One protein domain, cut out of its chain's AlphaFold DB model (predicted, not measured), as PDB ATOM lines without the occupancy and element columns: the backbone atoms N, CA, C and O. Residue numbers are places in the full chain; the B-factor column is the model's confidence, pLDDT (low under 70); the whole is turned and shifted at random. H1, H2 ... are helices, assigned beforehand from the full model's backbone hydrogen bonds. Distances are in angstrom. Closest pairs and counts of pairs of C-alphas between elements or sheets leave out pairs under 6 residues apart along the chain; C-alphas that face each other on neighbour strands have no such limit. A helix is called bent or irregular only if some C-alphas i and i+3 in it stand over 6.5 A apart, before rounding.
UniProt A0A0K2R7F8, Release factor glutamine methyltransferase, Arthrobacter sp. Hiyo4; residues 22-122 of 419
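AT A GLANCE: This is residues 22 to 122 of the 419 residues of the protein "Release factor glutamine methyltransferase" of Arthrobacter sp. Hiyo4 (UniProt A0A0K2R7F8). What shape do the six helices make? H4 is the middle of the body: it makes a hairpin with H3, the kinked H2 packs crosswise on these two, and H5 packs on H4 away from H2 and H3, with H6 packed on H5. H1 runs past H6, H5 and H4, close to each, and the loop end of the hairpin, residues 74 to 80, sticks out. What are the make-up and size? The printed part has 101 residues with six named helices in the order H1 to H6 and no named strand; its class is all helix. It is compact, with a radius of gyration of the C-alphas of 13.3 A and spans of 37 by 34 by 22 A.

IN THESE COORDINATES: Where do the first helices lie? H1, residues 22 to 33, begins with C-alpha 22 at (176.121, 136.715, 162.593) and is 16.4 A long. H2, residues 38 to 53, measures 12.1 A; it is irregular, with C-alphas 44 and 47 9.2 A apart, and has a kink of 116 degrees near residue 47. Which helices follow? H3, residues 59 to 74, is 23.0 A long, and H4, residues 80 to 95, is 23.2 A long, with C-alpha 80 at (161.934, 133.350, 184.101). H5 has residues 103 to 109, and H6 has residues 114 to 120, ending with C-alpha 120 at (174.046, 125.808, 159.051).

HOW THE PARTS SIT: How does H1 stand to the others? H1 is close but not clearly touching to H4, H5 and H6; its closest C-alphas to H6 are those of Leu 23 and Gly 117, 6.3 A apart. What touches H4, the hub? H2 touches it with residues 41 to 44 alone, Leu 44 and Thr 85 having the closest C-alphas at 7.0 A. H3 and H4 form a helical hairpin, opposite ways at a tilt of 37 degrees, only just steep; their closest C-alphas, of Thr 65 and Ala 89, are 5.0 A apart. H5 touches H4 at a steep tilt of 51 degrees, with the C-alphas of Ala 87 and Ala 109 closest at 4.3 A. Which other helices touch? H2 and H3 touch, closest at the C-alphas of Ala 49 and Pro 60, 4.9 A; H5 and H6 touch, closest at those of Asp 107 and Arg 114, 4.6 A. Are the helix backbones complete? Every O i to N i+4 pair is within hydrogen-bond range in H1, H4, H5 and H6, against 9 of 12 in H2 and 10 of 12 in H3.

THE WHOLE: How far does it reach? The two C-alphas farthest apart, of Gly 22 and Ser 48, are 37.3 A apart. Is there a cut or a long link? The printed part has no cut; the link from H4 to H5 is short and the other four are tight. Where is confidence low? Residues 71 to 83 are under 70, while the mean pLDDT of the printed part is 89.5.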
ATOM      1  N   GLY A  22     177.424 136.449 161.976       97.75
ATOM      2  CA  GLY A  22     176.121 136.715 162.593       97.75
ATOM      3  C   GLY A  22     175.610 135.532 163.423       97.75
ATOM      4  O   GLY A  22     175.192 135.727 164.564       97.75
ATOM      5  N   LEU A  23     175.716 134.308 162.894       98.44
ATOM      6  CA  LEU A  23     175.310 133.097 163.612       98.44
ATOM      7  C   LEU A  23     176.262 132.764 164.762       98.44
ATOM      8  O   LEU A  23     175.791 132.369 165.822       98.44
ATOM      9  N   LEU A  24     177.573 132.977 164.604       98.25
ATOM     10  CA  LEU A  24     178.536 132.812 165.704       98.25
ATOM     11  C   LEU A  24     178.239 133.770 166.863       98.25
ATOM     12  O   LEU A  24     178.248 133.367 168.026       98.25
ATOM     13  N   THR A  25     177.925 135.030 166.549       97.88
ATOM     14  CA  THR A  25     177.553 136.036 167.552       97.88
ATOM     15  C   THR A  25     176.251 135.659 168.255       97.88
ATOM     16  O   THR A  25     176.175 135.739 169.482       97.88
ATOM     17  N   ALA A  26     175.243 135.216 167.496       98.38
ATOM     18  CA  ALA A  26     173.969 134.760 168.043       98.38
ATOM     19  C   ALA A  26     174.142 133.522 168.936       98.38
ATOM     20  O   ALA A  26     173.629 133.506 170.053       98.38
ATOM     21  N   LEU A  27     174.937 132.539 168.497       98.62
ATOM     22  CA  LEU A  27     175.262 131.344 169.271       98.62
ATOM     23  C   LEU A  27     175.937 131.723 170.591       98.62
ATOM     24  O   LEU A  27     175.450 131.359 171.655       98.62
ATOM     25  N   ALA A  28     177.009 132.517 170.549       98.25
ATOM     26  CA  ALA A  28     177.702 132.948 171.760       98.25
ATOM     27  C   ALA A  28     176.795 133.758 172.706       98.25
ATOM     28  O   ALA A  28     176.975 133.721 173.923       98.25
ATOM     29  N   ALA A  29     175.846 134.539 172.182       97.81
ATOM     30  CA  ALA A  29     174.880 135.265 173.003       97.81
ATOM     31  C   ALA A  29     173.888 134.312 173.687       97.81
ATOM     32  O   ALA A  29     173.644 134.448 174.885       97.81
ATOM     33  N   ASP A  30     173.366 133.329 172.954       98.06
ATOM     34  CA  ASP A  30     172.424 132.353 173.491       98.06
ATOM     35  C   ASP A  30     173.060 131.421 174.521       98.06
ATOM     36  O   ASP A  30     172.460 131.215 175.575       98.06
ATOM     37  N   LEU A  31     174.281 130.927 174.279       98.06
ATOM     38  CA  LEU A  31     175.003 130.077 175.235       98.06
ATOM     39  C   LEU A  31     175.229 130.795 176.573       98.06
ATOM     40  O   LEU A  31     175.030 130.195 177.626       98.06
ATOM     41  N   ARG A  32     175.559 132.096 176.551       96.25
ATOM     42  CA  ARG A  32     175.637 132.911 177.780       96.25
ATOM     43  C   ARG A  32     174.278 133.097 178.434       96.25
ATOM     44  O   ARG A  32     174.174 133.047 179.650       96.25
ATOM     45  N   ARG A  33     173.235 133.349 177.639       95.81
ATOM     46  CA  ARG A  33     171.885 133.616 178.152       95.81
ATOM     47  C   ARG A  33     171.309 132.413 178.900       95.81
ATOM     48  O   ARG A  33     170.604 132.616 179.881       95.81
ATOM     49  N   VAL A  34     171.587 131.196 178.437       96.06
ATOM     50  CA  VAL A  34     171.166 129.964 179.125       96.06
ATOM     51  C   VAL A  34     172.140 129.518 180.213       96.06
ATOM     52  O   VAL A  34     171.947 128.450 180.772       96.06
ATOM     53  N   ASP A  35     173.180 130.304 180.501       95.69
ATOM     54  CA  ASP A  35     174.238 129.948 181.449       95.69
ATOM     55  C   ASP A  35     174.891 128.591 181.124       95.69
ATOM     56  O   ASP A  35     175.117 127.742 181.986       95.69
ATOM     57  N   TYR A  36     175.186 128.352 179.838       97.62
ATOM     58  CA  TYR A  36     175.936 127.172 179.405       97.62
ATOM     59  C   TYR A  36     177.423 127.329 179.722       97.62
ATOM     60  O   TYR A  36     178.271 127.412 178.842       97.62
ATOM     61  N   THR A  37     177.735 127.405 181.004       95.81
ATOM     62  CA  THR A  37     179.062 127.673 181.555       95.81
ATOM     63  C   THR A  37     179.506 126.488 182.412       95.81
ATOM     64  O   THR A  37     178.733 125.557 182.650       95.81
ATOM     65  N   LEU A  38     180.763 126.465 182.871       93.06
ATOM     66  CA  LEU A  38     181.195 125.415 183.808       93.06
ATOM     67  C   LEU A  38     180.354 125.455 185.092       93.06
ATOM     68  O   LEU A  38     179.877 124.409 185.541       93.06
ATOM     69  N   ASP A  39     180.129 126.657 185.618       92.94
ATOM     70  CA  ASP A  39     179.389 126.883 186.855       92.94
ATOM     71  C   ASP A  39     177.886 126.667 186.676       92.94
ATOM     72  O   ASP A  39     177.271 125.997 187.504       92.94
ATOM     73  N   GLY A  40     177.298 127.135 185.574       94.88
ATOM     74  CA  GLY A  40     175.886 126.923 185.262       94.88
ATOM     75  C   GLY A  40     175.555 125.443 185.082       94.88
ATOM     76  O   GLY A  40     174.592 124.935 185.665       94.88
ATOM     77  N   VAL A  41     176.408 124.689 184.377       95.88
ATOM     78  CA  VAL A  41     176.258 123.229 184.254       95.88
ATOM     79  C   VAL A  41     176.439 122.535 185.607       95.88
ATOM     80  O   VAL A  41     175.664 121.635 185.940       95.88
ATOM     81  N   ALA A  42     177.425 122.936 186.412       94.56
ATOM     82  CA  ALA A  42     177.608 122.380 187.751       94.56
ATOM     83  C   ALA A  42     176.413 122.681 188.673       94.56
ATOM     84  O   ALA A  42     175.991 121.803 189.430       94.56
ATOM     85  N   GLY A  43     175.837 123.881 188.573       94.56
ATOM     86  CA  GLY A  43     174.645 124.311 189.297       94.56
ATOM     87  C   GLY A  43     173.401 123.513 188.910       94.56
ATOM     88  O   GLY A  43     172.697 123.029 189.794       94.56
ATOM     89  N   LEU A  44     173.175 123.298 187.610       94.75
ATOM     90  CA  LEU A  44     172.064 122.486 187.100       94.75
ATOM     91  C   LEU A  44     172.157 121.023 187.557       94.75
ATOM     92  O   LEU A  44     171.165 120.434 187.983       94.75
ATOM     93  N   LEU A  45     173.335 120.408 187.418       94.19
ATOM     94  CA  LEU A  45     173.512 118.978 187.688       94.19
ATOM     95  C   LEU A  45     173.659 118.675 189.187       94.19
ATOM     96  O   LEU A  45     173.347 117.572 189.641       94.19
ATOM     97  N   GLY A  46     174.173 119.633 189.954       94.00
ATOM     98  CA  GLY A  46     174.648 119.423 191.313       94.00
ATOM     99  C   GLY A  46     176.004 118.707 191.365       94.00
ATOM    100  O   GLY A  46     176.407 117.968 190.460       94.00
ATOM    101  N   GLU A  47     176.716 118.888 192.481       92.31
ATOM    102  CA  GLU A  47     178.114 118.459 192.663       92.31
ATOM    103  C   GLU A  47     178.345 116.972 192.339       92.31
ATOM    104  O   GLU A  47     179.327 116.609 191.685       92.31
ATOM    105  N   SER A  48     177.436 116.095 192.775       93.69
ATOM    106  CA  SER A  48     177.577 114.648 192.583       93.69
ATOM    107  C   SER A  48     177.455 114.241 191.115       93.69
ATOM    108  O   SER A  48     178.279 113.463 190.629       93.69
ATOM    109  N   ALA A  49     176.439 114.737 190.401       93.44
ATOM    110  CA  ALA A  49     176.233 114.380 189.001       93.44
ATOM    111  C   ALA A  49     177.288 115.032 188.101       93.44
ATOM    112  O   ALA A  49     177.805 114.369 187.204       93.44
ATOM    113  N   TYR A  50     177.696 116.267 188.404       91.56
ATOM    114  CA  TYR A  50     178.782 116.946 187.699       91.56
ATOM    115  C   TYR A  50     180.121 116.193 187.826       91.56
ATOM    116  O   TYR A  50     180.787 115.908 186.831       91.56
ATOM    117  N   ARG A  51     180.495 115.751 189.038       91.38
ATOM    118  CA  ARG A  51     181.694 114.911 189.238       91.38
ATOM    119  C   ARG A  51     181.606 113.552 188.547       91.38
ATOM    120  O   ARG A  51     182.635 113.014 188.141       91.38
ATOM    121  N   ALA A  52     180.413 112.964 188.467       90.38
ATOM    122  CA  ALA A  52     180.201 111.717 187.742       90.38
ATOM    123  C   ALA A  52     180.401 111.922 186.232       90.38
ATOM    124  O   ALA A  52     181.144 111.161 185.614       90.38
ATOM    125  N   LEU A  53     179.839 112.998 185.676       89.31
ATOM    126  CA  LEU A  53     179.996 113.369 184.271       89.31
ATOM    127  C   LEU A  53     181.470 113.586 183.897       89.31
ATOM    128  O   LEU A  53     181.922 113.053 182.890       89.31
ATOM    129  N   ASN A  54     182.253 114.248 184.755       86.44
ATOM    130  CA  ASN A  54     183.701 114.434 184.559       86.44
ATOM    131  C   ASN A  54     184.521 113.125 184.593       86.44
ATOM    132  O   ASN A  54     185.717 113.138 184.310       86.44
ATOM    133  N   ARG A  55     183.899 111.997 184.956       86.25
ATOM    134  CA  ARG A  55     184.468 110.640 184.889       86.25
ATOM    135  C   ARG A  55     183.751 109.768 183.850       86.25
ATOM    136  O   ARG A  55     183.727 108.547 184.000       86.25
ATOM    137  N   ASP A  56     183.124 110.396 182.857       85.00
ATOM    138  CA  ASP A  56     182.365 109.762 181.773       85.00
ATOM    139  C   ASP A  56     181.169 108.911 182.254       85.00
ATOM    140  O   ASP A  56     180.722 107.981 181.580       85.00
ATOM    141  N   GLN A  57     180.619 109.211 183.438       88.00
ATOM    142  CA  GLN A  57     179.413 108.565 183.965       88.00
ATOM    143  C   GLN A  57     178.192 109.461 183.727       88.00
ATOM    144  O   GLN A  57     177.866 110.313 184.549       88.00
ATOM    145  N   ILE A  58     177.499 109.243 182.607       90.50
ATOM    146  CA  ILE A  58     176.432 110.135 182.115       90.50
ATOM    147  C   ILE A  58     175.077 109.985 182.829       90.50
ATOM    148  O   ILE A  58     174.281 110.920 182.845       90.50
ATOM    149  N   ILE A  59     174.798 108.827 183.444       92.56
ATOM    150  CA  ILE A  59     173.462 108.501 183.985       92.56
ATOM    151  C   ILE A  59     172.971 109.512 185.040       92.56
ATOM    152  O   ILE A  59     171.827 109.954 184.932       92.56
ATOM    153  N   PRO A  60     173.781 109.939 186.030       93.50
ATOM    154  CA  PRO A  60     173.335 110.943 186.997       93.50
ATOM    155  C   PRO A  60     172.947 112.278 186.348       93.50
ATOM    156  O   PRO A  60     171.995 112.916 186.787       93.50
ATOM    157  N   ALA A  61     173.654 112.685 185.288       92.88
ATOM    158  CA  ALA A  61     173.358 113.919 184.570       92.88
ATOM    159  C   ALA A  61     172.071 113.808 183.730       92.88
ATOM    160  O   ALA A  61     171.291 114.758 183.673       92.88
ATOM    161  N   LEU A  62     171.793 112.638 183.145       92.94
ATOM    162  CA  LEU A  62     170.522 112.372 182.458       92.94
ATOM    163  C   LEU A  62     169.320 112.516 183.401       92.94
ATOM    164  O   LEU A  62     168.346 113.172 183.045       92.94
ATOM    165  N   LEU A  63     169.411 111.968 184.617       92.94
ATOM    166  CA  LEU A  63     168.340 112.063 185.616       92.94
ATOM    167  C   LEU A  63     168.128 113.503 186.112       92.94
ATOM    168  O   LEU A  63     166.989 113.951 186.259       92.94
ATOM    169  N   ALA A  64     169.219 114.238 186.355       92.50
ATOM    170  CA  ALA A  64     169.151 115.635 186.784       92.50
ATOM    171  C   ALA A  64     168.502 116.526 185.711       92.50
ATOM    172  O   ALA A  64     167.595 117.301 186.009       92.50
ATOM    173  N   THR A  65     168.910 116.365 184.448       93.38
ATOM    174  CA  THR A  65     168.342 117.131 183.326       93.38
ATOM    175  C   THR A  65     166.895 116.749 183.021       93.38
ATOM    176  O   THR A  65     166.099 117.624 182.702       93.38
ATOM    177  N   GLU A  66     166.515 115.475 183.147       91.00
ATOM    178  CA  GLU A  66     165.116 115.045 183.003       91.00
ATOM    179  C   GLU A  66     164.215 115.696 184.057       91.00
ATOM    180  O   GLU A  66     163.151 116.219 183.725       91.00
ATOM    181  N   SER A  67     164.669 115.733 185.312       85.50
ATOM    182  CA  SER A  67     163.929 116.377 186.401       85.50
ATOM    183  C   SER A  67     163.725 117.871 186.127       85.50
ATOM    184  O   SER A  67     162.620 118.379 186.297       85.50
ATOM    185  N   ALA A  68     164.760 118.562 185.639       84.06
ATOM    186  CA  ALA A  68     164.688 119.977 185.278       84.06
ATOM    187  C   ALA A  68     163.673 120.264 184.155       84.06
ATOM    188  O   ALA A  68     162.970 121.269 184.211       84.06
ATOM    189  N   LEU A  69     163.556 119.368 183.168       82.75
ATOM    190  CA  LEU A  69     162.574 119.493 182.085       82.75
ATOM    191  C   LEU A  69     161.135 119.218 182.557       82.75
ATOM    192  O   LEU A  69     160.194 119.827 182.056       82.75
ATOM    193  N   GLN A  70     160.946 118.310 183.520       77.81
ATOM    194  CA  GLN A  70     159.618 117.970 184.048       77.81
ATOM    195  C   GLN A  70     159.033 119.062 184.954       77.81
ATOM    196  O   GLN A  70     157.816 119.246 184.958       77.81
ATOM    197  N   VAL A  71     159.874 119.789 185.700       69.00
ATOM    198  CA  VAL A  71     159.434 120.901 186.564       69.00
ATOM    199  C   VAL A  71     158.792 122.019 185.734       69.00
ATOM    200  O   VAL A  71     157.692 122.456 186.056       69.00
ATOM    201  N   ASP A  72     159.408 122.400 184.611       63.09
ATOM    202  CA  ASP A  72     158.893 123.449 183.715       63.09
ATOM    203  C   ASP A  72     157.557 123.053 183.046       63.09
ATOM    204  O   ASP A  72     156.694 123.890 182.798       63.09
ATOM    205  N   ALA A  73     157.339 121.753 182.807       60.00
ATOM    206  CA  ALA A  73     156.098 121.241 182.218       60.00
ATOM    207  C   ALA A  73     154.916 121.170 183.208       60.00
ATOM    208  O   ALA A  73     153.759 121.165 182.782       60.00
ATOM    209  N   ALA A  74     155.188 121.071 184.515       59.62
ATOM    210  CA  ALA A  74     154.165 120.919 185.551       59.62
ATOM    211  C   ALA A  74     153.609 122.264 186.055       59.62
ATOM    212  O   ALA A  74     152.463 122.319 186.514       59.62
ATOM    213  N   GLU A  75     154.383 123.345 185.950       54.06
ATOM    214  CA  GLU A  75     154.016 124.674 186.441       54.06
ATOM    215  C   GLU A  75     153.618 125.589 185.272       54.06
ATOM    216  O   GLU A  75     154.433 126.217 184.598       54.06
ATOM    217  N   GLY A  76     152.312 125.651 184.993       50.03
ATOM    218  CA  GLY A  76     151.756 126.611 184.039       50.03
ATOM    219  C   GLY A  76     152.090 128.047 184.464       50.03
ATOM    220  O   GLY A  76     151.680 128.471 185.539       50.03
ATOM    221  N   GLU A  77     152.809 128.767 183.594       51.62
ATOM    222  CA  GLU A  77     153.483 130.057 183.850       51.62
ATOM    223  C   GLU A  77     154.722 129.979 184.767       51.62
ATOM    224  O   GLU A  77     154.872 130.766 185.699       51.62
ATOM    225  N   ALA A  78     155.660 129.086 184.434       55.16
ATOM    226  CA  ALA A  78     156.996 129.027 185.030       55.16
ATOM    227  C   ALA A  78     157.715 130.392 185.072       55.16
ATOM    228  O   ALA A  78     157.672 131.190 184.115       55.16
ATOM    229  N   ALA A  79     158.413 130.645 186.181       59.81
ATOM    230  CA  ALA A  79     159.200 131.854 186.382       59.81
ATOM    231  C   ALA A  79     160.345 131.939 185.353       59.81
ATOM    232  O   ALA A  79     160.826 130.939 184.826       59.81
ATOM    233  N   HIS A  80     160.845 133.149 185.074       59.03
ATOM    234  CA  HIS A  80     161.934 133.350 184.101       59.03
ATOM    235  C   HIS A  80     163.193 132.503 184.403       59.03
ATOM    236  O   HIS A  80     163.894 132.086 183.480       59.03
ATOM    237  N   GLY A  81     163.454 132.210 185.685       62.88
ATOM    238  CA  GLY A  81     164.550 131.334 186.113       62.88
ATOM    239  C   GLY A  81     164.349 129.861 185.737       62.88
ATOM    240  O   GLY A  81     165.281 129.234 185.249       62.88
ATOM    241  N   GLU A  82     163.139 129.319 185.877       64.31
ATOM    242  CA  GLU A  82     162.819 127.914 185.556       64.31
ATOM    243  C   GLU A  82     162.917 127.630 184.055       64.31
ATOM    244  O   GLU A  82     163.558 126.658 183.652       64.31
ATOM    245  N   LYS A  83     162.426 128.554 183.221       67.81
ATOM    246  CA  LYS A  83     162.568 128.472 181.757       67.81
ATOM    247  C   LYS A  83     164.029 128.469 181.306       67.81
ATOM    248  O   LYS A  83     164.382 127.826 180.319       67.81
ATOM    249  N   THR A  84     164.890 129.186 182.026       80.31
ATOM    250  CA  THR A  84     166.334 129.212 181.748       80.31
ATOM    251  C   THR A  84     166.984 127.879 182.132       80.31
ATOM    252  O   THR A  84     167.785 127.352 181.366       80.31
ATOM    253  N   THR A  85     166.565 127.272 183.248       87.81
ATOM    254  CA  THR A  85     167.004 125.934 183.680       87.81
ATOM    255  C   THR A  85     166.611 124.841 182.680       87.81
ATOM    256  O   THR A  85     167.441 123.998 182.341       87.81
ATOM    257  N   ALA A  86     165.379 124.860 182.161       90.12
ATOM    258  CA  ALA A  86     164.928 123.911 181.140       90.12
ATOM    259  C   ALA A  86     165.695 124.080 179.815       90.12
ATOM    260  O   ALA A  86     166.123 123.094 179.210       90.12
ATOM    261  N   ALA A  87     165.946 125.328 179.400       94.50
ATOM    262  CA  ALA A  87     166.770 125.629 178.232       94.50
ATOM    263  C   ALA A  87     168.210 125.110 178.394       94.50
ATOM    264  O   ALA A  87     168.728 124.442 177.497       94.50
ATOM    265  N   LEU A  88     168.837 125.346 179.551       96.44
ATOM    266  CA  LEU A  88     170.164 124.814 179.862       96.44
ATOM    267  C   LEU A  88     170.171 123.281 179.863       96.44
ATOM    268  O   LEU A  88     171.080 122.671 179.306       96.44
ATOM    269  N   ALA A  89     169.143 122.647 180.433       96.19
ATOM    270  CA  ALA A  89     169.012 121.194 180.435       96.19
ATOM    271  C   ALA A  89     168.945 120.622 179.013       96.19
ATOM    272  O   ALA A  89     169.639 119.645 178.730       96.19
ATOM    273  N   ALA A  90     168.191 121.243 178.101       95.69
ATOM    274  CA  ALA A  90     168.142 120.829 176.698       95.69
ATOM    275  C   ALA A  90     169.517 120.933 176.009       95.69
ATOM    276  O   ALA A  90     169.937 120.008 175.312       95.69
ATOM    277  N   VAL A  91     170.250 122.021 176.257       97.44
ATOM    278  CA  VAL A  91     171.600 122.251 175.718       97.44
ATOM    279  C   VAL A  91     172.617 121.244 176.277       97.44
ATOM    280  O   VAL A  91     173.407 120.668 175.526       97.44
ATOM    281  N   VAL A  92     172.569 120.965 177.584       96.94
ATOM    282  CA  VAL A  92     173.407 119.943 178.237       96.94
ATOM    283  C   VAL A  92     173.108 118.554 177.681       96.94
ATOM    284  O   VAL A  92     174.041 117.800 177.400       96.94
ATOM    285  N   ARG A  93     171.828 118.216 177.491       95.81
ATOM    286  CA  ARG A  93     171.419 116.945 176.888       95.81
ATOM    287  C   ARG A  93     171.971 116.796 175.473       95.81
ATOM    288  O   ARG A  93     172.561 115.760 175.178       95.81
ATOM    289  N   LEU A  94     171.864 117.840 174.652       95.94
ATOM    290  CA  LEU A  94     172.338 117.831 173.271       95.94
ATOM    291  C   LEU A  94     173.845 117.552 173.156       95.94
ATOM    292  O   LEU A  94     174.236 116.604 172.479       95.94
ATOM    293  N   TRP A  95     174.687 118.357 173.812       95.38
ATOM    294  CA  TRP A  95     176.141 118.286 173.610       95.38
ATOM    295  C   TRP A  95     176.865 117.396 174.623       95.38
ATOM    296  O   TRP A  95     177.652 116.536 174.234       95.38
ATOM    297  N   LEU A  96     176.572 117.519 175.923       93.38
ATOM    298  CA  LEU A  96     177.320 116.771 176.946       93.38
ATOM    299  C   LEU A  96     176.839 115.328 177.103       93.38
ATOM    300  O   LEU A  96     177.627 114.471 177.505       93.38
ATOM    301  N   LEU A  97     175.564 115.061 176.806       92.50
ATOM    302  CA  LEU A  97     174.953 113.736 176.969       92.50
ATOM    303  C   LEU A  97     174.656 113.038 175.634       92.50
ATOM    304  O   LEU A  97     174.280 111.871 175.657       92.50
ATOM    305  N   ALA A  98     174.882 113.717 174.500       90.88
ATOM    306  CA  ALA A  98     174.610 113.215 173.150       90.88
ATOM    307  C   ALA A  98     173.158 112.729 172.951       90.88
ATOM    308  O   ALA A  98     172.902 111.769 172.230       90.88
ATOM    309  N   GLU A  99     172.204 113.403 173.595       92.38
ATOM    310  CA  GLU A  99     170.774 113.115 173.504       92.38
ATOM    311  C   GLU A  99     170.125 114.025 172.452       92.38
ATOM    312  O   GLU A  99     170.062 115.245 172.661       92.38
ATOM    313  N   PRO A 100     169.600 113.471 171.345       93.56
ATOM    314  CA  PRO A 100     168.954 114.262 170.307       93.56
ATOM    315  C   PRO A 100     167.795 115.109 170.850       93.56
ATOM    316  O   PRO A 100     167.053 114.677 171.733       93.56
ATOM    317  N   GLN A 101     167.634 116.320 170.317       94.69
ATOM    318  CA  GLN A 101     166.614 117.286 170.737       94.69
ATOM    319  C   GLN A 101     165.695 117.647 169.568       94.69
ATOM    320  O   GLN A 101     166.111 117.629 168.410       94.69
ATOM    321  N   THR A 102     164.440 117.997 169.854       94.06
ATOM    322  CA  THR A 102     163.527 118.495 168.816       94.06
ATOM    323  C   THR A 102     163.924 119.906 168.389       94.06
ATOM    324  O   THR A 102     164.437 120.698 169.186       94.06
ATOM    325  N   ARG A 103     163.628 120.253 167.133       94.31
ATOM    326  CA  ARG A 103     163.794 121.618 166.620       94.31
ATOM    327  C   ARG A 103     163.111 122.668 167.497       94.31
ATOM    328  O   ARG A 103     163.702 123.701 167.779       94.31
ATOM    329  N   GLU A 104     161.889 122.390 167.943       93.50
ATOM    330  CA  GLU A 104     161.107 123.296 168.791       93.50
ATOM    331  C   GLU A 104     161.804 123.579 170.128       93.50
ATOM    332  O   GLU A 104     161.948 124.740 170.510       93.50
ATOM    333  N   THR A 105     162.307 122.538 170.801       94.00
ATOM    334  CA  THR A 105     163.055 122.689 172.055       94.00
ATOM    335  C   THR A 105     164.320 123.518 171.844       94.00
ATOM    336  O   THR A 105     164.621 124.392 172.654       94.00
ATOM    337  N   LEU A 106     165.049 123.282 170.750       95.81
ATOM    338  CA  LEU A 106     166.265 124.035 170.433       95.81
ATOM    339  C   LEU A 106     165.973 125.498 170.086       95.81
ATOM    340  O   LEU A 106     166.688 126.379 170.550       95.81
ATOM    341  N   ASP A 107     164.911 125.777 169.331       96.12
ATOM    342  CA  ASP A 107     164.490 127.142 169.000       96.12
ATOM    343  C   ASP A 107     164.028 127.919 170.240       96.12
ATOM    344  O   ASP A 107     164.267 129.124 170.340       96.12
ATOM    345  N   ALA A 108     163.385 127.245 171.197       94.00
ATOM    346  CA  ALA A 108     163.018 127.838 172.480       94.00
ATOM    347  C   ALA A 108     164.248 128.072 173.373       94.00
ATOM    348  O   ALA A 108     164.373 129.126 174.001       94.00
ATOM    349  N   ALA A 109     165.171 127.105 173.415       95.44
ATOM    350  CA  ALA A 109     166.374 127.179 174.234       95.44
ATOM    351  C   ALA A 109     167.403 128.176 173.691       95.44
ATOM    352  O   ALA A 109     168.093 128.800 174.489       95.44
ATOM    353  N   LEU A 110     167.501 128.354 172.371       97.50
ATOM    354  CA  LEU A 110     168.503 129.170 171.676       97.50
ATOM    355  C   LEU A 110     167.823 130.042 170.584       97.50
ATOM    356  O   LEU A 110     167.989 129.794 169.389       97.50
ATOM    357  N   PRO A 111     167.016 131.050 170.967       96.88
ATOM    358  CA  PRO A 111     166.138 131.797 170.067       96.88
ATOM    359  C   PRO A 111     166.864 132.734 169.094       96.88
ATOM    360  O   PRO A 111     166.252 133.163 168.114       96.88
ATOM    361  N   GLY A 112     168.126 133.082 169.356       97.56
ATOM    362  CA  GLY A 112     168.952 133.904 168.479       97.56
ATOM    363  C   GLY A 112     169.528 133.103 167.314       97.56
ATOM    364  O   GLY A 112     169.330 133.483 166.162       97.56
ATOM    365  N   VAL A 113     170.234 132.003 167.600       98.12
ATOM    366  CA  VAL A 113     170.849 131.153 166.559       98.12
ATOM    367  C   VAL A 113     169.842 130.199 165.920       98.12
ATOM    368  O   VAL A 113     169.891 129.996 164.707       98.12
ATOM    369  N   ARG A 114     168.902 129.673 166.715       98.12
ATOM    370  CA  ARG A 114     167.903 128.667 166.326       98.12
ATOM    371  C   ARG A 114     168.517 127.361 165.812       98.12
ATOM    372  O   ARG A 114     169.693 127.271 165.467       98.12
ATOM    373  N   ALA A 115     167.701 126.323 165.727       97.50
ATOM    374  CA  ALA A 115     168.095 125.014 165.224       97.50
ATOM    375  C   ALA A 115     168.649 125.064 163.789       97.50
ATOM    376  O   ALA A 115     169.655 124.420 163.498       97.50
ATOM    377  N   ASP A 116     168.036 125.858 162.903       97.31
ATOM    378  CA  ASP A 116     168.519 126.024 161.524       97.31
ATOM    379  C   ASP A 116     169.912 126.651 161.479       97.31
ATOM    380  O   ASP A 116     170.764 126.179 160.729       97.31
ATOM    381  N   GLY A 117     170.179 127.653 162.323       98.38
ATOM    382  CA  GLY A 117     171.506 128.251 162.411       98.38
ATOM    383  C   GLY A 117     172.547 127.272 162.950       98.38
ATOM    384  O   GLY A 117     173.676 127.268 162.474       98.38
ATOM    385  N   LEU A 118     172.183 126.386 163.882       98.38
ATOM    386  CA  LEU A 118     173.086 125.339 164.376       98.38
ATOM    387  C   LEU A 118     173.411 124.281 163.307       98.38
ATOM    388  O   LEU A 118     174.551 123.817 163.227       98.38
ATOM    389  N   VAL A 119     172.432 123.913 162.477       97.94
ATOM    390  CA  VAL A 119     172.647 123.038 161.313       97.94
ATOM    391  C   VAL A 119     173.518 123.744 160.276       97.94
ATOM    392  O   VAL A 119     174.467 123.150 159.764       97.94
ATOM    393  N   GLU A 120     173.256 125.023 159.997       97.94
ATOM    394  CA  GLU A 120     174.046 125.808 159.051       97.94
ATOM    395  C   GLU A 120     175.490 125.997 159.529       97.94
ATOM    396  O   GLU A 120     176.413 125.867 158.731       97.94
ATOM    397  N   LEU A 121     175.709 126.205 160.830       98.44
ATOM    398  CA  LEU A 121     177.038 126.228 161.448       98.44
ATOM    399  C   LEU A 121     177.740 124.861 161.424       98.44
ATOM    400  O   LEU A 121     178.908 124.778 161.794       98.44
ATOM    401  N   GLY A 122     177.070 123.788 160.996       97.56
ATOM    402  CA  GLY A 122     177.634 122.440 160.950       97.56
ATOM    403  C   GLY A 122     177.772 121.777 162.323       97.56
ATOM    404  O   GLY A 122     178.530 120.817 162.447       97.56
TER     405      GLY A 122